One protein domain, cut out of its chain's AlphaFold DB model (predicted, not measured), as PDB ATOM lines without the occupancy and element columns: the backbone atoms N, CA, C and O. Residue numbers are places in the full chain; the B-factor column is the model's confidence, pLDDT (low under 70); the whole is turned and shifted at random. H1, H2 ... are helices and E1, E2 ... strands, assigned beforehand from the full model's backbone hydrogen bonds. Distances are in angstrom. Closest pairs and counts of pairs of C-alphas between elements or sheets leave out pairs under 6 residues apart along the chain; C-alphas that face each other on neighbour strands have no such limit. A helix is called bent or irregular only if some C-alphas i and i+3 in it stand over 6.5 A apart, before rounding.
ATOM      1  N   PRO A 146       6.191  -0.044  -4.233       90.12
ATOM      2  CA  PRO A 146       7.354  -0.410  -5.011       90.12
ATOM      3  C   PRO A 146       6.865  -1.182  -6.237       90.12
ATOM      4  O   PRO A 146       6.027  -2.077  -6.127       90.12
ATOM      5  N   ARG A 147       7.342  -0.802  -7.423       95.75
ATOM      6  CA  ARG A 147       6.983  -1.517  -8.649       95.75
ATOM      7  C   ARG A 147       7.758  -2.826  -8.728       95.75
ATOM      8  O   ARG A 147       8.980  -2.818  -8.552       95.75
ATOM      9  N   ALA A 148       7.081  -3.921  -9.042       98.06
ATOM     10  CA  ALA A 148       7.711  -5.173  -9.437       98.06
ATOM     11  C   ALA A 148       7.375  -5.497 -10.894       98.06
ATOM     12  O   ALA A 148       6.226  -5.399 -11.320       98.06
ATOM     13  N   LEU A 149       8.388  -5.902 -11.656       98.75
ATOM     14  CA  LEU A 149       8.226  -6.327 -13.041       98.75
ATOM     15  C   LEU A 149       8.371  -7.845 -13.112       98.75
ATOM     16  O   LEU A 149       9.413  -8.385 -12.738       98.75
ATOM     17  N   VAL A 150       7.358  -8.536 -13.623       98.88
ATOM     18  CA  VAL A 150       7.402  -9.987 -13.835       98.88
ATOM     19  C   VAL A 150       7.495 -10.265 -15.329       98.88
ATOM     20  O   VAL A 150       6.627  -9.872 -16.099       98.88
ATOM     21  N   VAL A 151       8.551 -10.940 -15.768       98.75
ATOM     22  CA  VAL A 151       8.749 -11.311 -17.174       98.75
ATOM     23  C   VAL A 151       8.402 -12.784 -17.351       98.75
ATOM     24  O   VAL A 151       9.075 -13.642 -16.789       98.75
ATOM     25  N   GLY A 152       7.391 -13.071 -18.169       97.88
ATOM     26  CA  GLY A 152       6.814 -14.396 -18.398       97.88
ATOM     27  C   GLY A 152       5.432 -14.514 -17.762       97.88
ATOM     28  O   GLY A 152       5.313 -14.485 -16.542       97.88
ATOM     29  N   GLY A 153       4.392 -14.676 -18.582       95.69
ATOM     30  CA  GLY A 153       2.997 -14.630 -18.135       95.69
ATOM     31  C   GLY A 153       2.316 -15.972 -17.927       95.69
ATOM     32  O   GLY A 153       1.097 -16.050 -17.907       95.69
ATOM     33  N   SER A 154       3.079 -17.053 -17.794       94.62
ATOM     34  CA  SER A 154       2.507 -18.375 -17.518       94.62
ATOM     35  C   SER A 154       2.273 -18.592 -16.015       94.62
ATOM     36  O   SER A 154       2.357 -17.664 -15.220       94.62
ATOM     37  N   PHE A 155       2.015 -19.841 -15.623       95.00
ATOM     38  CA  PHE A 155       1.695 -20.269 -14.263       95.00
ATOM     39  C   PHE A 155       2.618 -19.654 -13.196       95.00
ATOM     40  O   PHE A 155       2.147 -18.888 -12.370       95.00
ATOM     41  N   GLY A 156       3.935 -19.896 -13.260       96.75
ATOM     42  CA  GLY A 156       4.871 -19.370 -12.252       96.75
ATOM     43  C   GLY A 156       4.936 -17.839 -12.197       96.75
ATOM     44  O   GLY A 156       5.074 -17.271 -11.119       96.75
ATOM     45  N   GLY A 157       4.788 -17.175 -13.347       98.25
ATOM     46  CA  GLY A 157       4.750 -15.716 -13.445       98.25
ATOM     47  C   GLY A 157       3.488 -15.114 -12.833       98.25
ATOM     48  O   GLY A 157       3.572 -14.172 -12.054       98.25
ATOM     49  N   LEU A 158       2.323 -15.695 -13.120       98.50
ATOM     50  CA  LEU A 158       1.061 -15.281 -12.508       98.50
ATOM     51  C   LEU A 158       1.055 -15.543 -10.999       98.50
ATOM     52  O   LEU A 158       0.665 -14.658 -10.242       98.50
ATOM     53  N   THR A 159       1.541 -16.706 -10.549       98.56
ATOM     54  CA  THR A 159       1.639 -17.019  -9.115       98.56
ATOM     55  C   THR A 159       2.493 -15.988  -8.382       98.56
ATOM     56  O   THR A 159       2.045 -15.432  -7.383       98.56
ATOM     57  N   VAL A 160       3.699 -15.678  -8.879       98.69
ATOM     58  CA  VAL A 160       4.550 -14.673  -8.223       98.69
ATOM     59  C   VAL A 160       3.956 -13.270  -8.328       98.69
ATOM     60  O   VAL A 160       4.025 -12.519  -7.365       98.69
ATOM     61  N   ALA A 161       3.321 -12.913  -9.445       98.69
ATOM     62  CA  ALA A 161       2.719 -11.594  -9.613       98.69
ATOM     63  C   ALA A 161       1.561 -11.348  -8.633       98.69
ATOM     64  O   ALA A 161       1.474 -10.276  -8.034       98.69
ATOM     65  N   LEU A 162       0.706 -12.351  -8.434       98.56
ATOM     66  CA  LEU A 162      -0.372 -12.321  -7.450       98.56
ATOM     67  C   LEU A 162       0.172 -12.182  -6.025       98.56
ATOM     68  O   LEU A 162      -0.244 -11.287  -5.293       98.56
ATOM     69  N   LEU A 163       1.166 -12.992  -5.660       98.19
ATOM     70  CA  LEU A 163       1.790 -12.921  -4.339       98.19
ATOM     71  C   LEU A 163       2.505 -11.585  -4.096       98.19
ATOM     72  O   LEU A 163       2.423 -11.033  -3.004       98.19
ATOM     73  N   LEU A 164       3.160 -11.017  -5.109       97.75
ATOM     74  CA  LEU A 164       3.801  -9.703  -5.006       97.75
ATOM     75  C   LEU A 164       2.785  -8.578  -4.768       97.75
ATOM     76  O   LEU A 164       3.078  -7.657  -4.003       97.75
ATOM     77  N   ARG A 165       1.579  -8.657  -5.350       95.94
ATOM     78  CA  ARG A 165       0.498  -7.703  -5.038       95.94
ATOM     79  C   ARG A 165       0.093  -7.770  -3.569       95.94
ATOM     80  O   ARG A 165      -0.139  -6.730  -2.957       95.94
ATOM     81  N   GLU A 166       0.058  -8.964  -2.987       94.00
ATOM     82  CA  GLU A 166      -0.226  -9.146  -1.558       94.00
ATOM     83  C   GLU A 166       0.901  -8.623  -0.663       94.00
ATOM     84  O   GLU A 166       0.632  -8.132   0.430       94.00
ATOM     85  N   GLN A 167       2.145  -8.639  -1.155       92.81
ATOM     86  CA  GLN A 167       3.282  -7.966  -0.517       92.81
ATOM     87  C   GLN A 167       3.277  -6.437  -0.721       92.81
ATOM     88  O   GLN A 167       4.215  -5.753  -0.318       92.81
ATOM     89  N   GLY A 168       2.233  -5.875  -1.344       91.69
ATOM     90  CA  GLY A 168       2.050  -4.431  -1.505       91.69
ATOM     91  C   GLY A 168       2.733  -3.816  -2.728       91.69
ATOM     92  O   GLY A 168       2.725  -2.589  -2.854       91.69
ATOM     93  N   PHE A 169       3.292  -4.622  -3.638       94.88
ATOM     94  CA  PHE A 169       3.872  -4.120  -4.885       94.88
ATOM     95  C   PHE A 169       2.789  -3.703  -5.887       94.88
ATOM     96  O   PHE A 169       1.721  -4.312  -5.985       94.88
ATOM     97  N   GLU A 170       3.100  -2.693  -6.697       95.94
ATOM     98  CA  GLU A 170       2.429  -2.493  -7.983       95.94
ATOM     99  C   GLU A 170       3.107  -3.405  -9.011       95.94
ATOM    100  O   GLU A 170       4.321  -3.327  -9.206       95.94
ATOM    101  N   VAL A 171       2.354  -4.318  -9.626       98.25
ATOM    102  CA  VAL A 171       2.937  -5.405 -10.421       98.25
ATOM    103  C   VAL A 171       2.508  -5.313 -11.870       98.25
ATOM    104  O   VAL A 171       1.320  -5.455 -12.160       98.25
ATOM    105  N   ASP A 172       3.486  -5.189 -12.764       98.56
ATOM    106  CA  ASP A 172       3.307  -5.349 -14.205       98.56
ATOM    107  C   ASP A 172       3.914  -6.675 -14.666       98.56
ATOM    108  O   ASP A 172       5.082  -6.978 -14.394       98.56
ATOM    109  N   LEU A 173       3.120  -7.458 -15.388       98.69
ATOM    110  CA  LEU A 173       3.515  -8.744 -15.941       98.69
ATOM    111  C   LEU A 173       3.638  -8.635 -17.463       98.69
ATOM    112  O   LEU A 173       2.736  -8.137 -18.129       98.69
ATOM    113  N   PHE A 174       4.740  -9.124 -18.025       98.50
ATOM    114  CA  PHE A 174       5.062  -9.016 -19.446       98.50
ATOM    115  C   PHE A 174       5.156 -10.397 -20.087       98.50
ATOM    116  O   PHE A 174       6.004 -11.208 -19.710       98.50
ATOM    117  N   GLU A 175       4.321 -10.656 -21.087       97.00
ATOM    118  CA  GLU A 175       4.284 -11.906 -21.840       97.00
ATOM    119  C   GLU A 175       4.679 -11.671 -23.301       97.00
ATOM    120  O   GLU A 175       4.154 -10.794 -23.983       97.00
ATOM    121  N   ARG A 176       5.586 -12.509 -23.814       94.88
ATOM    122  CA  ARG A 176       6.075 -12.419 -25.199       94.88
ATOM    123  C   ARG A 176       5.010 -12.759 -26.242       94.88
ATOM    124  O   ARG A 176       5.099 -12.286 -27.372       94.88
ATOM    125  N   SER A 177       4.052 -13.617 -25.902       90.06
ATOM    126  CA  SER A 177       2.935 -13.972 -26.771       90.06
ATOM    127  C   SER A 177       2.064 -12.747 -27.030       90.06
ATOM    128  O   SER A 177       1.715 -12.029 -26.101       90.06
ATOM    129  N   SER A 178       1.675 -12.519 -28.283       86.00
ATOM    130  CA  SER A 178       0.756 -11.435 -28.664       86.00
ATOM    131  C   SER A 178      -0.717 -11.759 -28.389       86.00
ATOM    132  O   SER A 178      -1.587 -10.937 -28.655       86.00
ATOM    133  N   ALA A 179      -1.006 -12.968 -27.914       82.94
ATOM    134  CA  ALA A 179      -2.335 -13.433 -27.540       82.94
ATOM    135  C   ALA A 179      -2.268 -14.162 -26.197       82.94
ATOM    136  O   ALA A 179      -1.199 -14.646 -25.803       82.94
ATOM    137  N   LEU A 180      -3.417 -14.265 -25.522       82.56
ATOM    138  CA  LEU A 180      -3.528 -15.077 -24.316       82.56
ATOM    139  C   LEU A 180      -3.046 -16.494 -24.588       82.56
ATOM    140  O   LEU A 180      -3.213 -17.050 -25.677       82.56
ATOM    141  N   GLY A 258       2.649  -9.379 -26.035       94.38
ATOM    142  CA  GLY A 258       3.545  -9.026 -27.142       94.38
ATOM    143  C   GLY A 258       4.893  -8.444 -26.704       94.38
ATOM    144  O   GLY A 258       5.663  -7.976 -27.544       94.38
ATOM    145  N   GLU A 259       5.211  -8.494 -25.412       96.50
ATOM    146  CA  GLU A 259       6.387  -7.852 -24.834       96.50
ATOM    147  C   GLU A 259       7.511  -8.870 -24.620       96.50
ATOM    148  O   GLU A 259       7.611  -9.570 -23.611       96.50
ATOM    149  N   SER A 260       8.399  -8.967 -25.611       95.81
ATOM    150  CA  SER A 260       9.583  -9.828 -25.537       95.81
ATOM    151  C   SER A 260      10.753  -9.094 -24.886       95.81
ATOM    152  O   SER A 260      11.359  -8.223 -25.512       95.81
ATOM    153  N   ALA A 261      11.113  -9.463 -23.655       97.44
ATOM    154  CA  ALA A 261      12.312  -8.941 -23.004       97.44
ATOM    155  C   ALA A 261      13.579  -9.340 -23.782       97.44
ATOM    156  O   ALA A 261      13.755 -10.500 -24.173       97.44
ATOM    157  N   VAL A 262      14.480  -8.379 -23.988       97.19
ATOM    158  CA  VAL A 262      15.748  -8.545 -24.722       97.19
ATOM    159  C   VAL A 262      16.966  -8.070 -23.935       97.19
ATOM    160  O   VAL A 262      18.090  -8.460 -24.272       97.19
ATOM    161  N   GLY A 263      16.776  -7.273 -22.883       94.88
ATOM    162  CA  GLY A 263      17.848  -6.775 -22.028       94.88
ATOM    163  C   GLY A 263      17.393  -6.563 -20.590       94.88
ATOM    164  O   GLY A 263      16.216  -6.338 -20.332       94.88
ATOM    165  N   VAL A 264      18.359  -6.628 -19.683       97.62
ATOM    166  CA  VAL A 264      18.213  -6.306 -18.263       97.62
ATOM    167  C   VAL A 264      19.419  -5.471 -17.842       97.62
ATOM    168  O   VAL A 264      20.499  -5.627 -18.422       97.62
ATOM    169  N   ASP A 265      19.219  -4.547 -16.916       96.06
ATOM    170  CA  ASP A 265      20.278  -3.831 -16.199       96.06
ATOM    171  C   ASP A 265      19.763  -3.435 -14.809       96.06
ATOM    172  O   ASP A 265      18.565  -3.557 -14.547       96.06
ATOM    173  N   GLN A 266      20.633  -2.985 -13.911       97.06
ATOM    174  CA  GLN A 266      20.220  -2.496 -12.596       97.06
ATOM    175  C   GLN A 266      21.220  -1.502 -12.010       97.06
ATOM    176  O   GLN A 266      22.407  -1.519 -12.336       97.06
ATOM    177  N   ASP A 267      20.729  -0.672 -11.101       92.50
ATOM    178  CA  ASP A 267      21.514   0.223 -10.256       92.50
ATOM    179  C   ASP A 267      21.236  -0.073  -8.768       92.50
ATOM    180  O   ASP A 267      20.697  -1.126  -8.418       92.50
ATOM    181  N   GLY A 268      21.663   0.817  -7.865       84.44
ATOM    182  CA  GLY A 268      21.465   0.634  -6.424       84.44
ATOM    183  C   GLY A 268      19.991   0.603  -6.004       84.44
ATOM    184  O   GLY A 268      19.647  -0.052  -5.015       84.44
ATOM    185  N   ASP A 269      19.107   1.221  -6.786       87.44
ATOM    186  CA  ASP A 269      17.732   1.523  -6.384       87.44
ATOM    187  C   ASP A 269      16.696   0.756  -7.212       87.44
ATOM    188  O   ASP A 269      15.656   0.354  -6.687       87.44
ATOM    189  N   THR A 270      16.985   0.491  -8.489       95.31
ATOM    190  CA  THR A 270      16.040  -0.113  -9.435       95.31
ATOM    191  C   THR A 270      16.697  -1.127 -10.368       95.31
ATOM    192  O   THR A 270      17.901  -1.107 -10.611       95.31
ATOM    193  N   ALA A 271      15.876  -2.005 -10.939       97.44
ATOM    194  CA  ALA A 271      16.228  -2.830 -12.085       97.44
ATOM    195  C   ALA A 271      15.381  -2.431 -13.304       97.44
ATOM    196  O   ALA A 271      14.202  -2.096 -13.180       97.44
ATOM    197  N   GLU A 272      15.999  -2.455 -14.484       97.88
ATOM    198  CA  GLU A 272      15.395  -2.109 -15.771       97.88
ATOM    199  C   GLU A 272      15.259  -3.351 -16.659       97.88
ATOM    200  O   GLU A 272      16.218  -4.105 -16.837       97.88
ATOM    201  N   VAL A 273      14.102  -3.504 -17.307       98.56
ATOM    202  CA  VAL A 273      13.890  -4.457 -18.403       98.56
ATOM    203  C   VAL A 273      13.686  -3.694 -19.709       98.56
ATOM    204  O   VAL A 273      12.923  -2.730 -19.778       98.56
ATOM    205  N   ARG A 274      14.373  -4.136 -20.767       98.31
ATOM    206  CA  ARG A 274      14.249  -3.595 -22.129       98.31
ATOM    207  C   ARG A 274      13.581  -4.617 -23.032       98.31
ATOM    208  O   ARG A 274      14.011  -5.774 -23.065       98.31
ATOM    209  N   PHE A 275      12.594  -4.177 -23.803       98.06
ATOM    210  CA  PHE A 275      11.776  -5.024 -24.668       98.06
ATOM    211  C   PHE A 275      12.085  -4.804 -26.151       98.06
ATOM    212  O   PHE A 275      12.581  -3.751 -26.555       98.06
ATOM    213  N   LEU A 276      11.792  -5.814 -26.974       95.06
ATOM    214  CA  LEU A 276      11.995  -5.782 -28.427       95.06
ATOM    215  C   LEU A 276      11.218  -4.642 -29.106       95.06
ATOM    216  O   LEU A 276      11.683  -4.095 -30.101       95.06
ATOM    217  N   SER A 277      10.069  -4.266 -28.542       92.75
ATOM    218  CA  SER A 277       9.234  -3.132 -28.960       92.75
ATOM    219  C   SER A 277       9.935  -1.771 -28.831       92.75
ATOM    220  O   SER A 277       9.473  -0.782 -29.393       92.75
ATOM    221  N   GLY A 278      11.045  -1.705 -28.086       94.94
ATOM    222  CA  GLY A 278      11.694  -0.465 -27.663       94.94
ATOM    223  C   GLY A 278      11.220   0.031 -26.294       94.94
ATOM    224  O   GLY A 278      11.862   0.923 -25.734       94.94
ATOM    225  N   ARG A 279      10.157  -0.568 -25.727       96.94
ATOM    226  CA  ARG A 279       9.671  -0.279 -24.370       96.94
ATOM    227  C   ARG A 279      10.769  -0.544 -23.336       96.94
ATOM    228  O   ARG A 279      11.582  -1.463 -23.481       96.94
ATOM    229  N   ARG A 280      10.791   0.275 -22.284       97.44
ATOM    230  CA  ARG A 280      11.677   0.123 -21.126       97.44
ATOM    231  C   ARG A 280      10.876   0.345 -19.860       97.44
ATOM    232  O   ARG A 280      10.126   1.309 -19.786       97.44
ATOM    233  N   GLU A 281      11.068  -0.527 -18.885       97.75
ATOM    234  CA  GLU A 281      10.353  -0.480 -17.613       97.75
ATOM    235  C   GLU A 281      11.343  -0.608 -16.466       97.75
ATOM    236  O   GLU A 281      12.331  -1.337 -16.579       97.75
ATOM    237  N   ARG A 282      11.071   0.101 -15.366       97.12
ATOM    238  CA  ARG A 282      11.881   0.075 -14.146       97.12
ATOM    239  C   ARG A 282      11.029  -0.252 -12.932       97.12
ATOM    240  O   ARG A 282       9.912   0.252 -12.806       97.12
ATOM    241  N   GLY A 283      11.590  -1.065 -12.047       96.19
ATOM    242  CA  GLY A 283      10.972  -1.451 -10.783       96.19
ATOM    243  C   GLY A 283      12.006  -1.688  -9.689       96.19
ATOM    244  O   GLY A 283      13.200  -1.831  -9.955       96.19
ATOM    245  N   ALA A 284      11.536  -1.739  -8.447       96.44
ATOM    246  CA  ALA A 284      12.343  -2.093  -7.282       96.44
ATOM    247  C   ALA A 284      12.756  -3.577  -7.285       96.44
ATOM    248  O   ALA A 284      13.757  -3.928  -6.654       96.44
ATOM    249  N   LEU A 285      11.994  -4.418  -7.998       98.19
ATOM    250  CA  LEU A 285      12.200  -5.853  -8.186       98.19
ATOM    251  C   LEU A 285      11.888  -6.250  -9.639       98.19
ATOM    252  O   LEU A 285      10.891  -5.807 -10.210       98.19
ATOM    253  N   VAL A 286      12.706  -7.126 -10.218       98.81
ATOM    254  CA  VAL A 286      12.420  -7.812 -11.487       98.81
ATOM    255  C   VAL A 286      12.469  -9.320 -11.265       98.81
ATOM    256  O   VAL A 286      13.475  -9.840 -10.788       98.81
ATOM    257  N   VAL A 287      11.427 -10.043 -11.665       98.81
ATOM    258  CA  VAL A 287      11.385 -11.510 -11.623       98.81
ATOM    259  C   VAL A 287      11.269 -12.056 -13.042       98.81
ATOM    260  O   VAL A 287      10.275 -11.837 -13.728       98.81
ATOM    261  N   PHE A 288      12.274 -12.802 -13.488       98.81
ATOM    262  CA  PHE A 288      12.211 -13.575 -14.725       98.81
ATOM    263  C   PHE A 288      11.613 -14.954 -14.441       98.81
ATOM    264  O   PHE A 288      12.290 -15.851 -13.941       98.81
ATOM    265  N   ALA A 289      10.344 -15.112 -14.805       98.44
ATOM    266  CA  ALA A 289       9.589 -16.362 -14.852       98.44
ATOM    267  C   ALA A 289       9.312 -16.779 -16.317       98.44
ATOM    268  O   ALA A 289       8.297 -17.396 -16.644       98.44
ATOM    269  N   ASP A 290      10.232 -16.449 -17.228       97.06
ATOM    270  CA  ASP A 290      10.120 -16.567 -18.691       97.06
ATOM    271  C   ASP A 290      10.521 -17.952 -19.242       97.06
ATOM    272  O   ASP A 290      10.810 -18.132 -20.431       97.06
ATOM    273  N   GLY A 291      10.477 -18.953 -18.364       94.62
ATOM    274  CA  GLY A 291      10.488 -20.369 -18.694       94.62
ATOM    275  C   GLY A 291      11.813 -20.920 -19.222       94.62
ATOM    276  O   GLY A 291      12.876 -20.303 -19.170       94.62
ATOM    277  N   ILE A 292      11.745 -22.119 -19.793       93.69
ATOM    278  CA  ILE A 292      12.924 -22.889 -20.210       93.69
ATOM    279  C   ILE A 292      13.798 -22.192 -21.261       93.69
ATOM    280  O   ILE A 292      14.995 -22.452 -21.358       93.69
ATOM    281  N   SER A 293      13.234 -21.254 -22.025       92.19
ATOM    282  CA  SER A 293      13.957 -20.407 -22.981       92.19
ATOM    283  C   SER A 293      14.236 -19.005 -22.428       92.19
ATOM    284  O   SER A 293      14.318 -18.061 -23.219       92.19
ATOM    285  N   SER A 294      14.402 -18.871 -21.112       97.06
ATOM    286  CA  SER A 294      14.582 -17.599 -20.411       97.06
ATOM    287  C   SER A 294      15.630 -16.684 -21.048       97.06
ATOM    288  O   SER A 294      16.791 -17.066 -21.249       97.06
ATOM    289  N   THR A 295      15.217 -15.458 -21.367       95.50
ATOM    290  CA  THR A 295      16.123 -14.361 -21.710       95.50
ATOM    291  C   THR A 295      16.874 -13.889 -20.472       95.50
ATOM    292  O   THR A 295      18.083 -13.677 -20.579       95.50
ATOM    293  N   GLY A 296      16.204 -13.779 -19.320       96.56
ATOM    294  CA  GLY A 296      16.834 -13.385 -18.055       96.56
ATOM    295  C   GLY A 296      18.060 -14.239 -17.743       96.56
ATOM    296  O   GLY A 296      19.172 -13.718 -17.626       96.56
ATOM    297  N   ARG A 297      17.893 -15.568 -17.763       98.00
ATOM    298  CA  ARG A 297      18.986 -16.525 -17.549       98.00
ATOM    299  C   ARG A 297      20.122 -16.332 -18.546       98.00
ATOM    300  O   ARG A 297      21.274 -16.274 -18.143       98.00
ATOM    301  N   ARG A 298      19.834 -16.203 -19.846       96.75
ATOM    302  CA  ARG A 298      20.891 -16.023 -20.863       96.75
ATOM    303  C   ARG A 298      21.685 -14.729 -20.686       96.75
ATOM    304  O   ARG A 298      22.844 -14.687 -21.091       96.75
ATOM    305  N   ARG A 299      21.065 -13.672 -20.151       96.38
ATOM    306  CA  ARG A 299      21.724 -12.378 -19.921       96.38
ATOM    307  C   ARG A 299      22.550 -12.373 -18.639       96.38
ATOM    308  O   ARG A 299      23.664 -11.865 -18.669       96.38
ATOM    309  N   LEU A 300      22.022 -12.947 -17.563       97.62
ATOM    310  CA  LEU A 300      22.665 -12.962 -16.246       97.62
ATOM    311  C   LEU A 300      23.714 -14.076 -16.123       97.62
ATOM    312  O   LEU A 300      24.747 -13.896 -15.488       97.62
ATOM    313  N   LEU A 301      23.474 -15.215 -16.775       98.00
ATOM    314  CA  LEU A 301      24.301 -16.419 -16.715       98.00
ATOM    315  C   LEU A 301      24.627 -16.932 -18.131       98.00
ATOM    316  O   LEU A 301      24.196 -18.019 -18.527       98.00
ATOM    317  N   PRO A 302      25.419 -16.188 -18.927       96.31
ATOM    318  CA  PRO A 302      25.689 -16.518 -20.326       96.31
ATOM    319  C   PRO A 302      26.497 -17.807 -20.528       96.31
ATOM    320  O   PRO A 302      26.620 -18.247 -21.669       96.31
ATOM    321  N   ALA A 303      27.037 -18.419 -19.471       97.06
ATOM    322  CA  ALA A 303      27.697 -19.724 -19.522       97.06
ATOM    323  C   ALA A 303      26.719 -20.905 -19.376       97.06
ATOM    324  O   ALA A 303      27.019 -22.000 -19.844       97.06
ATOM    325  N   VAL A 304      25.535 -20.697 -18.784       97.00
ATOM    326  CA  VAL A 304      24.549 -21.767 -18.588       97.00
ATOM    327  C   VAL A 304      23.897 -22.121 -19.926       97.00
ATOM    328  O   VAL A 304      23.443 -21.253 -20.684       97.00
ATOM    329  N   ARG A 305      23.862 -23.415 -20.242       92.75
ATOM    330  CA  ARG A 305      23.255 -23.972 -21.457       92.75
ATOM    331  C   ARG A 305      22.284 -25.091 -21.070       92.75
ATOM    332  O   ARG A 305      22.590 -25.825 -20.136       92.75
ATOM    333  N   PRO A 306      21.137 -25.221 -21.758       94.25
ATOM    334  CA  PRO A 306      20.305 -26.411 -21.630       94.25
ATOM    335  C   PRO A 306      21.074 -27.662 -22.051       94.25
ATOM    336  O   PRO A 306      21.833 -27.613 -23.018       94.25
ATOM    337  N   ILE A 307      20.847 -28.763 -21.343       95.12
ATOM    338  CA  ILE A 307      21.462 -30.063 -21.608       95.12
ATOM    339  C   ILE A 307      20.371 -31.002 -22.106       95.12
ATOM    340  O   ILE A 307      19.410 -31.281 -21.387       95.12
ATOM    341  N   ALA A 438      20.059 -26.136 -14.986       97.62
ATOM    342  CA  ALA A 438      20.351 -25.771 -13.608       97.62
ATOM    343  C   ALA A 438      21.192 -24.490 -13.606       97.62
ATOM    344  O   ALA A 438      22.060 -24.310 -14.469       97.62
ATOM    345  N   VAL A 439      20.921 -23.593 -12.661       98.44
ATOM    346  CA  VAL A 439      21.658 -22.335 -12.503       98.44
ATOM    347  C   VAL A 439      22.431 -22.344 -11.188       98.44
ATOM    348  O   VAL A 439      21.910 -22.843 -10.198       98.44
ATOM    349  N   PRO A 440      23.642 -21.764 -11.141       98.25
ATOM    350  CA  PRO A 440      24.400 -21.637  -9.895       98.25
ATOM    351  C   PRO A 440      23.902 -20.492  -8.997       98.25
ATOM    352  O   PRO A 440      24.402 -20.323  -7.894       98.25
ATOM    353  N   GLN A 441      22.995 -19.651  -9.506       98.50
ATOM    354  CA  GLN A 441      22.516 -18.440  -8.849       98.50
ATOM    355  C   GLN A 441      21.125 -18.081  -9.396       98.50
ATOM    356  O   GLN A 441      20.883 -18.164 -10.605       98.50
ATOM    357  N   MET A 442      20.221 -17.680  -8.511       98.75
ATOM    358  CA  MET A 442      18.855 -17.236  -8.791       98.75
ATOM    359  C   MET A 442      18.632 -15.760  -8.435       98.75
ATOM    360  O   MET A 442      17.749 -15.151  -9.033       98.75
ATOM    361  N   ALA A 443      19.417 -15.168  -7.531       98.56
ATOM    362  CA  ALA A 443      19.278 -13.796  -7.045       98.56
ATOM    363  C   ALA A 443      20.454 -12.905  -7.476       98.56
ATOM    364  O   ALA A 443      21.604 -13.129  -7.112       98.56
ATOM    365  N   PHE A 444      20.171 -11.831  -8.207       98.25
ATOM    366  CA  PHE A 444      21.149 -10.906  -8.781       98.25
ATOM    367  C   PHE A 444      20.788  -9.474  -8.391       98.25
ATOM    368  O   PHE A 444      20.167  -8.755  -9.172       98.25
ATOM    369  N   GLY A 445      21.152  -9.054  -7.177       97.56
ATOM    370  CA  GLY A 445      20.769  -7.736  -6.664       97.56
ATOM    371  C   GLY A 445      19.250  -7.630  -6.531       97.56
ATOM    372  O   GLY A 445      18.686  -8.239  -5.631       97.56
ATOM    373  N   ARG A 446      18.606  -6.882  -7.431       98.06
ATOM    374  CA  ARG A 446      17.145  -6.679  -7.506       98.06
ATOM    375  C   ARG A 446      16.455  -7.554  -8.558       98.06
ATOM    376  O   ARG A 446      15.284  -7.341  -8.862       98.06
ATOM    377  N   VAL A 447      17.178  -8.500  -9.154       98.75
ATOM    378  CA  VAL A 447      16.675  -9.376 -10.217       98.75
ATOM    379  C   VAL A 447      16.666 -10.827  -9.746       98.75
ATOM    380  O   VAL A 447      17.665 -11.296  -9.211       98.75
ATOM    381  N   ALA A 448      15.576 -11.555  -9.985       98.69
ATOM    382  CA  ALA A 448      15.440 -12.971  -9.647       98.69
ATOM    383  C   ALA A 448      15.129 -13.841 -10.879       98.69
ATOM    384  O   ALA A 448      14.432 -13.397 -11.792       98.69
ATOM    385  N   LEU A 449      15.610 -15.087 -10.898       98.81
ATOM    386  CA  LEU A 449      15.196 -16.143 -11.833       98.81
ATOM    387  C   LEU A 449      14.282 -17.137 -11.108       98.81
ATOM    388  O   LEU A 449      14.675 -17.670 -10.075       98.81
ATOM    389  N   LEU A 450      13.104 -17.436 -11.658       97.56
ATOM    390  CA  LEU A 450      12.075 -18.257 -11.007       97.56
ATOM    391  C   LEU A 450      11.542 -19.366 -11.929       97.56
ATOM    392  O   LEU A 450      11.424 -19.185 -13.144       97.56
ATOM    393  N   GLY A 451      11.183 -20.526 -11.367       97.81
ATOM    394  CA  GLY A 451      10.593 -21.621 -12.139       97.81
ATOM    395  C   GLY A 451      11.585 -22.195 -13.154       97.81
ATOM    396  O   GLY A 451      12.773 -22.328 -12.850       97.81
ATOM    397  N   ASP A 452      11.107 -22.508 -14.360       97.31
ATOM    398  CA  ASP A 452      11.924 -23.043 -15.462       97.31
ATOM    399  C   ASP A 452      12.951 -22.034 -16.012       97.31
ATOM    400  O   ASP A 452      13.845 -22.403 -16.784       97.31
ATOM    401  N   ALA A 453      12.848 -20.751 -15.638       98.06
ATOM    402  CA  ALA A 453      13.886 -19.777 -15.958       98.06
ATOM    403  C   ALA A 453      15.190 -20.090 -15.213       98.06
ATOM    404  O   ALA A 453      16.264 -19.931 -15.798       98.06
ATOM    405  N   ALA A 454      15.092 -20.595 -13.980       98.25
ATOM    406  CA  ALA A 454      16.218 -21.035 -13.161       98.25
ATOM    407  C   ALA A 454      16.506 -22.534 -13.342       98.25
ATOM    408  O   ALA A 454      17.562 -22.908 -13.844       98.25
ATOM    409  N   PHE A 455      15.540 -23.382 -12.989       98.06
ATOM    410  CA  PHE A 455      15.675 -24.835 -13.047       98.06
ATOM    411  C   PHE A 455      14.568 -25.413 -13.907       98.06
ATOM    412  O   PHE A 455      13.414 -25.420 -13.492       98.06
ATOM    413  N   ALA A 456      14.912 -25.908 -15.087       95.69
ATOM    414  CA  ALA A 456      13.988 -26.689 -15.894       95.69
ATOM    415  C   ALA A 456      14.397 -28.151 -15.758       95.69
ATOM    416  O   ALA A 456      15.473 -28.519 -16.217       95.69
ATOM    417  N   ALA A 457      13.575 -28.955 -15.090       94.06
ATOM    418  CA  ALA A 457      13.840 -30.373 -14.899       94.06
ATOM    419  C   ALA A 457      13.003 -31.209 -15.864       94.06
ATOM    420  O   ALA A 457      11.827 -30.914 -16.109       94.06
ATOM    421  N   ARG A 458      13.587 -32.297 -16.368       93.75
ATOM    422  CA  ARG A 458      12.841 -33.348 -17.062       93.75
ATOM    423  C   ARG A 458      11.634 -33.808 -16.211       93.75
ATOM    424  O   ARG A 458      11.716 -33.870 -14.987       93.75
ATOM    425  N   PRO A 459      10.502 -34.142 -16.841       92.81
ATOM    426  CA  PRO A 459       9.183 -34.136 -16.191       92.81
ATOM    427  C   PRO A 459       8.831 -35.380 -15.351       92.81
ATOM    428  O   PRO A 459       7.660 -35.558 -15.021       92.81
ATOM    429  N   HIS A 460       9.786 -36.249 -15.012       93.62
ATOM    430  CA  HIS A 460       9.503 -37.586 -14.459       93.62
ATOM    431  C   HIS A 460       8.870 -37.572 -13.066       93.62
ATOM    432  O   HIS A 460       8.073 -38.445 -12.766       93.62
ATOM    433  N   ALA A 461       9.154 -36.562 -12.248       92.25
ATOM    434  CA  ALA A 461       8.536 -36.339 -10.941       92.25
ATOM    435  C   ALA A 461       7.259 -35.473 -11.015       92.25
ATOM    436  O   ALA A 461       6.698 -35.117  -9.978       92.25
ATOM    437  N   ALA A 462       6.846 -35.066 -12.223       92.00
ATOM    438  CA  ALA A 462       5.694 -34.205 -12.497       92.00
ATOM    439  C   ALA A 462       5.625 -32.921 -11.636       92.00
ATOM    440  O   ALA A 462       4.546 -32.478 -11.256       92.00
ATOM    441  N   ALA A 463       6.781 -32.324 -11.318       93.38
ATOM    442  CA  ALA A 463       6.907 -31.270 -10.303       93.38
ATOM    443  C   ALA A 463       7.267 -29.874 -10.840       93.38
ATOM    444  O   ALA A 463       7.537 -28.973 -10.055       93.38
ATOM    445  N   GLY A 464       7.280 -29.661 -12.162       93.19
ATOM    446  CA  GLY A 464       7.702 -28.378 -12.747       93.19
ATOM    447  C   GLY A 464       6.861 -27.184 -12.274       93.19
ATOM    448  O   GLY A 464       7.403 -26.177 -11.819       93.19
ATOM    449  N   THR A 465       5.528 -27.311 -12.303       93.69
ATOM    450  CA  THR A 465       4.623 -26.259 -11.804       93.69
ATOM    451  C   THR A 465       4.694 -26.102 -10.294       93.69
ATOM    452  O   THR A 465       4.729 -24.974  -9.813       93.69
ATOM    453  N   ALA A 466       4.790 -27.213  -9.560       96.12
ATOM    454  CA  ALA A 466       4.930 -27.208  -8.108       96.12
ATOM    455  C   ALA A 466       6.182 -26.433  -7.690       96.12
ATOM    456  O   ALA A 466       6.105 -25.546  -6.850       96.12
ATOM    457  N   LYS A 467       7.315 -26.690  -8.355       97.69
ATOM    458  CA  LYS A 467       8.572 -25.976  -8.121       97.69
ATOM    459  C   LYS A 467       8.439 -24.484  -8.411       97.69
ATOM    460  O   LYS A 467       8.878 -23.669  -7.613       97.69
ATOM    461  N   ALA A 468       7.828 -24.114  -9.537       97.62
ATOM    462  CA  ALA A 468       7.625 -22.707  -9.876       97.62
ATOM    463  C   ALA A 468       6.738 -21.981  -8.847       97.62
ATOM    464  O   ALA A 468       7.036 -20.844  -8.486       97.62
ATOM    465  N   ALA A 469       5.688 -22.635  -8.339       97.94
ATOM    466  CA  ALA A 469       4.882 -22.092  -7.249       97.94
ATOM    467  C   ALA A 469       5.671 -22.018  -5.933       97.94
ATOM    468  O   ALA A 469       5.635 -20.987  -5.271       97.94
ATOM    469  N   ALA A 470       6.418 -23.062  -5.570       98.31
ATOM    470  CA  ALA A 470       7.240 -23.086  -4.362       98.31
ATOM    471  C   ALA A 470       8.317 -21.985  -4.373       98.31
ATOM    472  O   ALA A 470       8.595 -21.381  -3.335       98.31
ATOM    473  N   ASP A 471       8.907 -21.692  -5.536       98.69
ATOM    474  CA  ASP A 471       9.806 -20.551  -5.724       98.69
ATOM    475  C   ASP A 471       9.085 -19.227  -5.405       98.69
ATOM    476  O   ASP A 471       9.620 -18.398  -4.667       98.69
ATOM    477  N   ALA A 472       7.865 -19.050  -5.924       98.62
ATOM    478  CA  ALA A 472       7.062 -17.837  -5.762       98.62
ATOM    479  C   ALA A 472       6.588 -17.619  -4.317       98.62
ATOM    480  O   ALA A 472       6.718 -16.515  -3.791       98.62
ATOM    481  N   TRP A 473       6.088 -18.669  -3.661       98.50
ATOM    482  CA  TRP A 473       5.663 -18.624  -2.261       98.50
ATOM    483  C   TRP A 473       6.820 -18.286  -1.330       98.50
ATOM    484  O   TRP A 473       6.712 -17.356  -0.538       98.50
ATOM    485  N   ALA A 474       7.961 -18.961  -1.487       98.50
ATOM    486  CA  ALA A 474       9.134 -18.662  -0.672       98.50
ATOM    487  C   ALA A 474       9.663 -17.240  -0.909       98.50
ATOM    488  O   ALA A 474      10.196 -16.627   0.012       98.50
ATOM    489  N   LEU A 475       9.525 -16.701  -2.128       98.50
ATOM    490  CA  LEU A 475       9.900 -15.316  -2.407       98.50
ATOM    491  C   LEU A 475       8.981 -14.339  -1.666       98.50
ATOM    492  O   LEU A 475       9.463 -13.371  -1.082       98.50
ATOM    493  N   ALA A 476       7.674 -14.597  -1.661       97.69
ATOM    494  CA  ALA A 476       6.712 -13.789  -0.922       97.69
ATOM    495  C   ALA A 476       6.985 -13.821   0.591       97.69
ATOM    496  O   ALA A 476       7.021 -12.766   1.222       97.69
ATOM    497  N   ASP A 477       7.269 -15.004   1.144       97.31
ATOM    498  CA  ASP A 477       7.625 -15.176   2.557       97.31
ATOM    499  C   ASP A 477       8.920 -14.421   2.909       97.31
ATOM    500  O   ASP A 477       8.999 -13.745   3.938       97.31
ATOM    501  N   ALA A 478       9.931 -14.475   2.036       97.88
ATOM    502  CA  ALA A 478      11.179 -13.739   2.221       97.88
ATOM    503  C   ALA A 478      10.974 -12.216   2.160       97.88
ATOM    504  O   ALA A 478      11.534 -11.487   2.978       97.88
ATOM    505  N   LEU A 479      10.150 -11.720   1.233       96.06
ATOM    506  CA  LEU A 479       9.809 -10.296   1.154       96.06
ATOM    507  C   LEU A 479       9.071  -9.833   2.416       96.06
ATOM    508  O   LEU A 479       9.444  -8.815   2.998       96.06
ATOM    509  N   ALA A 480       8.107 -10.616   2.904       93.44
ATOM    510  CA  ALA A 480       7.402 -10.324   4.149       93.44
ATOM    511  C   ALA A 480       8.358 -10.242   5.354       93.44
ATOM    512  O   ALA A 480       8.234  -9.348   6.193       93.44
ATOM    513  N   ALA A 481       9.341 -11.146   5.432       93.31
ATOM    514  CA  ALA A 481      10.315 -11.192   6.524       93.31
ATOM    515  C   ALA A 481      11.321 -10.025   6.514       93.31
ATOM    516  O   ALA A 481      11.854  -9.664   7.565       93.31
ATOM    517  N   HIS A 482      11.584  -9.434   5.345       90.44
ATOM    518  CA  HIS A 482      12.599  -8.391   5.153       90.44
ATOM    519  C   HIS A 482      12.019  -6.996   4.842       90.44
ATOM    520  O   HIS A 482      12.775  -6.028   4.700       90.44
ATOM    521  N   GLY A 483      10.691  -6.853   4.782       81.44
ATOM    522  CA  GLY A 483      10.015  -5.583   4.515       81.44
ATOM    523  C   GLY A 483      10.405  -4.996   3.155       81.44
ATOM    524  O   GLY A 483      10.348  -5.670   2.132       81.44
ATOM    525  N   ASN A 484      10.834  -3.729   3.132       74.12
ATOM    526  CA  ASN A 484      11.183  -3.032   1.886       74.12
ATOM    527  C   ASN A 484      12.595  -3.363   1.347       74.12
ATOM    528  O   ASN A 484      12.986  -2.828   0.306       74.12
ATOM    529  N   ASP A 485      13.383  -4.214   2.021       92.50
ATOM    530  CA  ASP A 485      14.724  -4.599   1.557       92.50
ATOM    531  C   ASP A 485      14.672  -5.804   0.603       92.50
ATOM    532  O   ASP A 485      14.906  -6.957   0.974       92.50
ATOM    533  N   VAL A 486      14.387  -5.511  -0.670       95.81
ATOM    534  CA  VAL A 486      14.324  -6.503  -1.759       95.81
ATOM    535  C   VAL A 486      15.627  -7.294  -1.901       95.81
ATOM    536  O   VAL A 486      15.597  -8.495  -2.163       95.81
ATOM    537  N   VAL A 487      16.783  -6.645  -1.741       97.44
ATOM    538  CA  VAL A 487      18.079  -7.304  -1.958       97.44
ATOM    539  C   VAL A 487      18.362  -8.295  -0.832       97.44
ATOM    540  O   VAL A 487      18.842  -9.399  -1.099       97.44
ATOM    541  N   ALA A 488      18.060  -7.932   0.417       97.19
ATOM    542  CA  ALA A 488      18.166  -8.856   1.541       97.19
ATOM    543  C   ALA A 488      17.196 -10.039   1.398       97.19
ATOM    544  O   ALA A 488      17.632 -11.177   1.564       97.19
ATOM    545  N   ALA A 489      15.943  -9.784   1.002       98.00
ATOM    546  CA  ALA A 489      14.943 -10.826   0.767       98.00
ATOM    547  C   ALA A 489      15.387 -11.836  -0.305       98.00
ATOM    548  O   ALA A 489      15.290 -13.046  -0.113       98.00
ATOM    549  N   LEU A 490      15.928 -11.363  -1.433       98.56
ATOM    550  CA  LEU A 490      16.408 -12.256  -2.490       98.56
ATOM    551  C   LEU A 490      17.618 -13.090  -2.047       98.56
ATOM    552  O   LEU A 490      17.718 -14.263  -2.409       98.56
ATOM    553  N   ARG A 491      18.516 -12.516  -1.235       98.31
ATOM    554  CA  ARG A 491      19.666 -13.244  -0.674       98.31
ATOM    555  C   ARG A 491      19.254 -14.317   0.331       98.31
ATOM    556  O   ARG A 491      19.913 -15.350   0.384       98.31
ATOM    557  N   SER A 492      18.216 -14.084   1.134       98.19
ATOM    558  CA  SER A 492      17.716 -15.086   2.083       98.19
ATOM    559  C   SER A 492      16.898 -16.182   1.395       98.19
ATOM    560  O   SER A 492      16.907 -17.320   1.848       98.19
ATOM    561  N   TRP A 493      16.212 -15.847   0.300       98.56
ATOM    562  CA  TRP A 493      15.379 -16.763  -0.483       98.56
ATOM    563  C   TRP A 493      16.178 -17.783  -1.305       98.56
ATOM    564  O   TRP A 493      15.793 -18.948  -1.397       98.56
ATOM    565  N   GLU A 494      17.283 -17.357  -1.921       98.69
ATOM    566  CA  GLU A 494      18.012 -18.145  -2.923       98.69
ATOM    567  C   GLU A 494      18.522 -19.524  -2.445       98.69
ATOM    568  O   GLU A 494      18.289 -20.494  -3.172       98.69
ATOM    569  N   PRO A 495      19.198 -19.673  -1.285       98.56
ATOM    570  CA  PRO A 495      19.889 -20.921  -0.945       98.56
ATOM    571  C   PRO A 495      18.972 -22.150  -0.920       98.56
ATOM    572  O   PRO A 495      19.295 -23.183  -1.510       98.56
ATOM    573  N   ASP A 496      17.791 -22.019  -0.314       97.75
ATOM    574  CA  ASP A 496      16.829 -23.118  -0.205       97.75
ATOM    575  C   ASP A 496      16.187 -23.458  -1.555       97.75
ATOM    576  O   ASP A 496      15.780 -24.598  -1.785       97.75
ATOM    577  N   ARG A 497      16.058 -22.478  -2.460       98.38
ATOM    578  CA  ARG A 497      15.519 -22.707  -3.809       98.38
ATOM    579  C   ARG A 497      16.549 -23.324  -4.749       98.38
ATOM    580  O   ARG A 497      16.176 -24.188  -5.542       98.38
ATOM    581  N   LEU A 498      17.827 -22.949  -4.629       98.56
ATOM    582  CA  LEU A 498      18.928 -23.622  -5.328       98.56
ATOM    583  C   LEU A 498      18.975 -25.102  -4.942       98.56
ATOM    584  O   LEU A 498      18.907 -25.954  -5.826       98.56
ATOM    585  N   ALA A 499      18.991 -25.403  -3.639       98.19
ATOM    586  CA  ALA A 499      19.015 -26.779  -3.144       98.19
ATOM    587  C   ALA A 499      17.813 -27.594  -3.653       98.19
ATOM    588  O   ALA A 499      17.980 -28.693  -4.180       98.19
ATOM    589  N   LEU A 500      16.605 -27.022  -3.585       97.81
ATOM    590  CA  LEU A 500      15.390 -27.662  -4.093       97.81
ATOM    591  C   LEU A 500      15.461 -27.947  -5.603       97.81
ATOM    592  O   LEU A 500      15.053 -29.018  -6.059       97.81
ATOM    593  N   GLY A 501      15.973 -26.997  -6.388       97.81
ATOM    594  CA  GLY A 501      16.156 -27.151  -7.829       97.81
ATOM    595  C   GLY A 501      17.179 -28.230  -8.186       97.81
ATOM    596  O   GLY A 501      16.919 -29.056  -9.065       97.81
ATOM    597  N   GLU A 502      18.316 -28.257  -7.492       97.56
ATOM    598  CA  GLU A 502      19.380 -29.249  -7.680       97.56
ATOM    599  C   GLU A 502      18.911 -30.666  -7.336       97.56
ATOM    600  O   GLU A 502      19.109 -31.594  -8.129       97.56
ATOM    601  N   ASP A 503      18.221 -30.830  -6.205       96.50
ATOM    602  CA  ASP A 503      17.655 -32.117  -5.801       96.50
ATOM    603  C   ASP A 503      16.619 -32.620  -6.804       96.50
ATOM    604  O   ASP A 503      16.634 -33.801  -7.177       96.50
ATOM    605  N   LEU A 504      15.763 -31.727  -7.308       96.56
ATOM    606  CA  LEU A 504      14.780 -32.089  -8.319       96.56
ATOM    607  C   LEU A 504      15.446 -32.541  -9.627       96.56
ATOM    608  O   LEU A 504      15.001 -33.526 -10.223       96.56
ATOM    609  N   ILE A 505      16.501 -31.856 -10.084       96.81
ATOM    610  CA  ILE A 505      17.259 -32.240 -11.289       96.81
ATOM    611  C   ILE A 505      17.911 -33.609 -11.106       96.81
ATOM    612  O   ILE A 505      17.773 -34.477 -11.977       96.81
ATOM    613  N   ARG A 506      18.595 -33.822  -9.977       96.19
ATOM    614  CA  ARG A 506      19.259 -35.089  -9.653       96.19
ATOM    615  C   ARG A 506      18.258 -36.240  -9.657       96.19
ATOM    616  O   ARG A 506      18.426 -37.197 -10.414       96.19
ATOM    617  N   ARG A 507      17.174 -36.106  -8.890       94.81
ATOM    618  CA  ARG A 507      16.128 -37.126  -8.776       94.81
ATOM    619  C   ARG A 507      15.510 -37.460 -10.128       94.81
ATOM    620  O   ARG A 507      15.411 -38.624 -10.507       94.81
ATOM    621  N   ASN A 508      15.131 -36.440 -10.889       95.50
ATOM    622  CA  ASN A 508      14.542 -36.655 -12.198       95.50
ATOM    623  C   ASN A 508      15.526 -37.323 -13.166       95.50
ATOM    624  O   ASN A 508      15.120 -38.167 -13.968       95.50
ATOM    625  N   THR A 509      16.813 -36.970 -13.104       96.31
ATOM    626  CA  THR A 509      17.862 -37.594 -13.924       96.31
ATOM    627  C   THR A 509      17.972 -39.085 -13.629       96.31
ATOM    628  O   THR A 509      17.990 -39.884 -14.567       96.31
ATOM    629  N   GLU A 510      17.961 -39.464 -12.351       95.06
ATOM    630  CA  GLU A 510      17.952 -40.863 -11.911       95.06
ATOM    631  C   GLU A 510      16.699 -41.603 -12.411       95.06
ATOM    632  O   GLU A 510      16.827 -42.660 -13.030       95.06
ATOM    633  N   MET A 511      15.501 -41.029 -12.235       94.88
ATOM    634  CA  MET A 511      14.243 -41.616 -12.731       94.88
ATOM    635  C   MET A 511      14.287 -41.843 -14.248       94.88
ATOM    636  O   MET A 511      13.997 -42.934 -14.739       94.88
ATOM    637  N   GLY A 512      14.714 -40.829 -15.004       95.50
ATOM    638  CA  GLY A 512      14.815 -40.919 -16.458       95.50
ATOM    639  C   GLY A 512      15.827 -41.961 -16.917       95.50
ATOM    640  O   GLY A 512      15.556 -42.694 -17.866       95.50
ATOM    641  N   ALA A 513      16.969 -42.072 -16.234       96.31
ATOM    642  CA  ALA A 513      17.987 -43.061 -16.571       96.31
ATOM    643  C   ALA A 513      17.480 -44.500 -16.415       96.31
ATOM    644  O   ALA A 513      17.779 -45.343 -17.266       96.31
ATOM    645  N   ARG A 514      16.660 -44.756 -15.388       95.88
ATOM    646  CA  ARG A 514      16.077 -46.075 -15.107       95.88
ATOM    647  C   ARG A 514      15.188 -46.584 -16.234       95.88
ATOM    648  O   ARG A 514      15.347 -47.733 -16.644       95.88
ATOM    649  N   ALA A 515      14.307 -45.736 -16.765       93.69
ATOM    650  CA  ALA A 515      13.438 -46.113 -17.881       93.69
ATOM    651  C   ALA A 515      14.167 -46.089 -19.233       93.69
ATOM    652  O   ALA A 515      13.997 -46.995 -20.045       93.69
ATOM    653  N   GLN A 516      14.983 -45.064 -19.492       96.62
ATOM    654  CA  GLN A 516      15.497 -44.809 -20.840       96.62
ATOM    655  C   GLN A 516      16.816 -45.523 -21.156       96.62
ATOM    656  O   GLN A 516      17.080 -45.799 -22.327       96.62
ATOM    657  N   PHE A 517      17.657 -45.825 -20.159       96.50
ATOM    658  CA  PHE A 517      19.032 -46.278 -20.412       96.50
ATOM    659  C   PHE A 517      19.411 -47.566 -19.686       96.50
ATOM    660  O   PHE A 517      19.974 -48.462 -20.317       96.50
ATOM    661  N   THR A 518      19.117 -47.680 -18.389       94.94
ATOM    662  CA  THR A 518      19.572 -48.824 -17.582       94.94
ATOM    663  C   THR A 518      18.568 -49.972 -17.550       94.94
ATOM    664  O   THR A 518      18.976 -51.104 -17.313       94.94
ATOM    665  N   GLY A 519      17.280 -49.712 -17.803       92.88
ATOM    666  CA  GLY A 519      16.227 -50.731 -17.738       92.88
ATOM    667  C   GLY A 519      15.950 -51.218 -16.313       92.88
ATOM    668  O   GLY A 519      15.540 -52.355 -16.119       92.88
ATOM    669  N   TYR A 533       9.299 -32.737  -3.435       91.44
ATOM    670  CA  TYR A 533      10.181 -32.970  -2.287       91.44
ATOM    671  C   TYR A 533      10.657 -34.423  -2.140       91.44
ATOM    672  O   TYR A 533      11.412 -34.728  -1.219       91.44
ATOM    673  N   GLY A 534      10.250 -35.313  -3.049       82.62
ATOM    674  CA  GLY A 534      10.494 -36.753  -2.938       82.62
ATOM    675  C   GLY A 534       9.324 -37.512  -2.299       82.62
ATOM    676  O   GLY A 534       8.320 -36.901  -1.955       82.62
ATOM    677  N   PRO A 535       9.429 -38.844  -2.172       72.69
ATOM    678  CA  PRO A 535       8.343 -39.695  -1.669       72.69
ATOM    679  C   PRO A 535       8.073 -39.569  -0.161       72.69
ATOM    680  O   PRO A 535       7.024 -40.005   0.300       72.69
ATOM    681  N   ASP A 536       8.995 -38.976   0.603       59.44
ATOM    682  CA  ASP A 536       8.901 -38.871   2.065       59.44
ATOM    683  C   ASP A 536       8.169 -37.601   2.555       59.44
ATOM    684  O   ASP A 536       8.128 -37.355   3.767       59.44
ATOM    685  N   ARG A 537       7.646 -36.753   1.651       51.69
ATOM    686  CA  ARG A 537       7.072 -35.437   1.987       51.69
ATOM    687  C   ARG A 537       5.887 -35.003   1.138       51.69
ATOM    688  O   ARG A 537       5.982 -35.089  -0.106       51.69
TER     689      ARG A 537
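This is residues 146 to 180, 258 to 307, 438 to 519 and 533 to 537 of the 537 residues of the protein "Cupin domain-containing protein" of Nocardioides mesophilus (UniProt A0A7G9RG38). A four-stranded parallel sheet, E2 E1 E6 E7, forms the core; H1 and the first part of H4 pack on one face, with H3 running between these two helices, while the small sheet E3 E4 E5 and the short helix H2 cover the other face. The two sheets make a sandwich with their strands crossed at 40 degrees, and H4, the longest helix, runs on well past the sheet as a long arm. The printed part has 172 residues, with four named helices and seven named strands in the order E1 H1 E2 E3 E4 E5 E6 H2 E7 H3 H4. The class is mixed, helices and strands; the sheet E3 E4 E5 is antiparallel. The whole is compact, with a radius of gyration of the C-alphas of 16.0 A, and spans 52 by 36 by 31 A.

The larger sheet holds E2, residues 170 to 175, 16.9 A long from first to last C-alpha; E1, residues 147 to 151, 13.1 A; E6, residues 285 to 288; and E7, residues 447 to 449. E1 begins with C-alpha 147 at (6.983, -1.517, -8.649). The smaller sheet holds E3, residues 261 to 266, 14.6 A; E4, residues 271 to 275, 13.5 A; and E5, residues 280 to 283. H1 is residues 155 to 166, 17.0 A long, and H2 is residues 295 to 300. H3, residues 464 to 482, is 27.3 A long and begins with C-alpha 464 at (7.702, -28.378, -12.747). H4, residues 486 to 518, is 45.5 A long and ends with C-alpha 518 at (19.572, -48.824, -17.582). It is only just irregular, C-alphas 492 and 495 being 6.9 A apart, and has a kink of 37 degrees near residue 493.

In the sheet E2 E1 E6 E7 the edge strands are E2 and E7. E2 and E1 are parallel, with N 148 and O 170 at 2.8 A; E1 and E6 are parallel, with N 151 and O 287 at 2.8 A; E6 and E7 are parallel, with N 448 and O 286 at 2.8 A, each pair within hydrogen-bond range. H1 is on this sheet at a height of 9.0 A, over E2 and E1, and runs along the strands, at 1 degrees to E1 on the local plane. E1, H1 and E2 form a strand-helix-strand unit, two parallel neighbour strands with a helix between, and its crossover is right-handed. H1 and H4 with the sheet make two layers, helices on one face of a sheet; the closest C-alphas of H4 and E7 are those of Leu 490 and Ala 448, 7.3 A apart. H3 is not on the sheet. H3 touches H1, closest at the C-alphas of Ala 472 and Val 160, 4.7 A, at a shallow tilt of 19 degrees, the same way. H3 and H4 form a helical hairpin at a shallow tilt of 18 degrees, opposite ways; H4 touches H3 with residues 486 to 501 alone, closest at the C-alphas of Ala 489 and Ala 478, 5.0 A. H1 and H4 are apart. H2 is on the larger sheet on the face opposite to H1, at a height of 8.5 A, and is also on the smaller sheet. E3, E4 and E5 form a meander, each strand the antiparallel neighbour of the one before; N 272 and O 265 are 2.8 A apart, and N 273 and O 281 are 2.9 A apart. In the sandwich, two sheets face to face, the closest C-alphas of E1 and E5 are those of Arg 147 and Gly 283, 4.5 A apart. Each O i to N i+4 pair is within hydrogen-bond range in H1, H2 and H3, and 25 of 29 are in H4.

The C-alphas farthest apart are those of Asp 269 and Gly 519, 53.5 A. Residues 181 to 257, 308 to 437 and 520 to 532 are not printed; the gaps between C-alphas across these cuts are 9.7 A, 9.1 A and 24.3 A. The link from E7 to H3 is long, 14 residues. The mean pLDDT of the printed part is 95.3, and residues 536 to 537 are under 70.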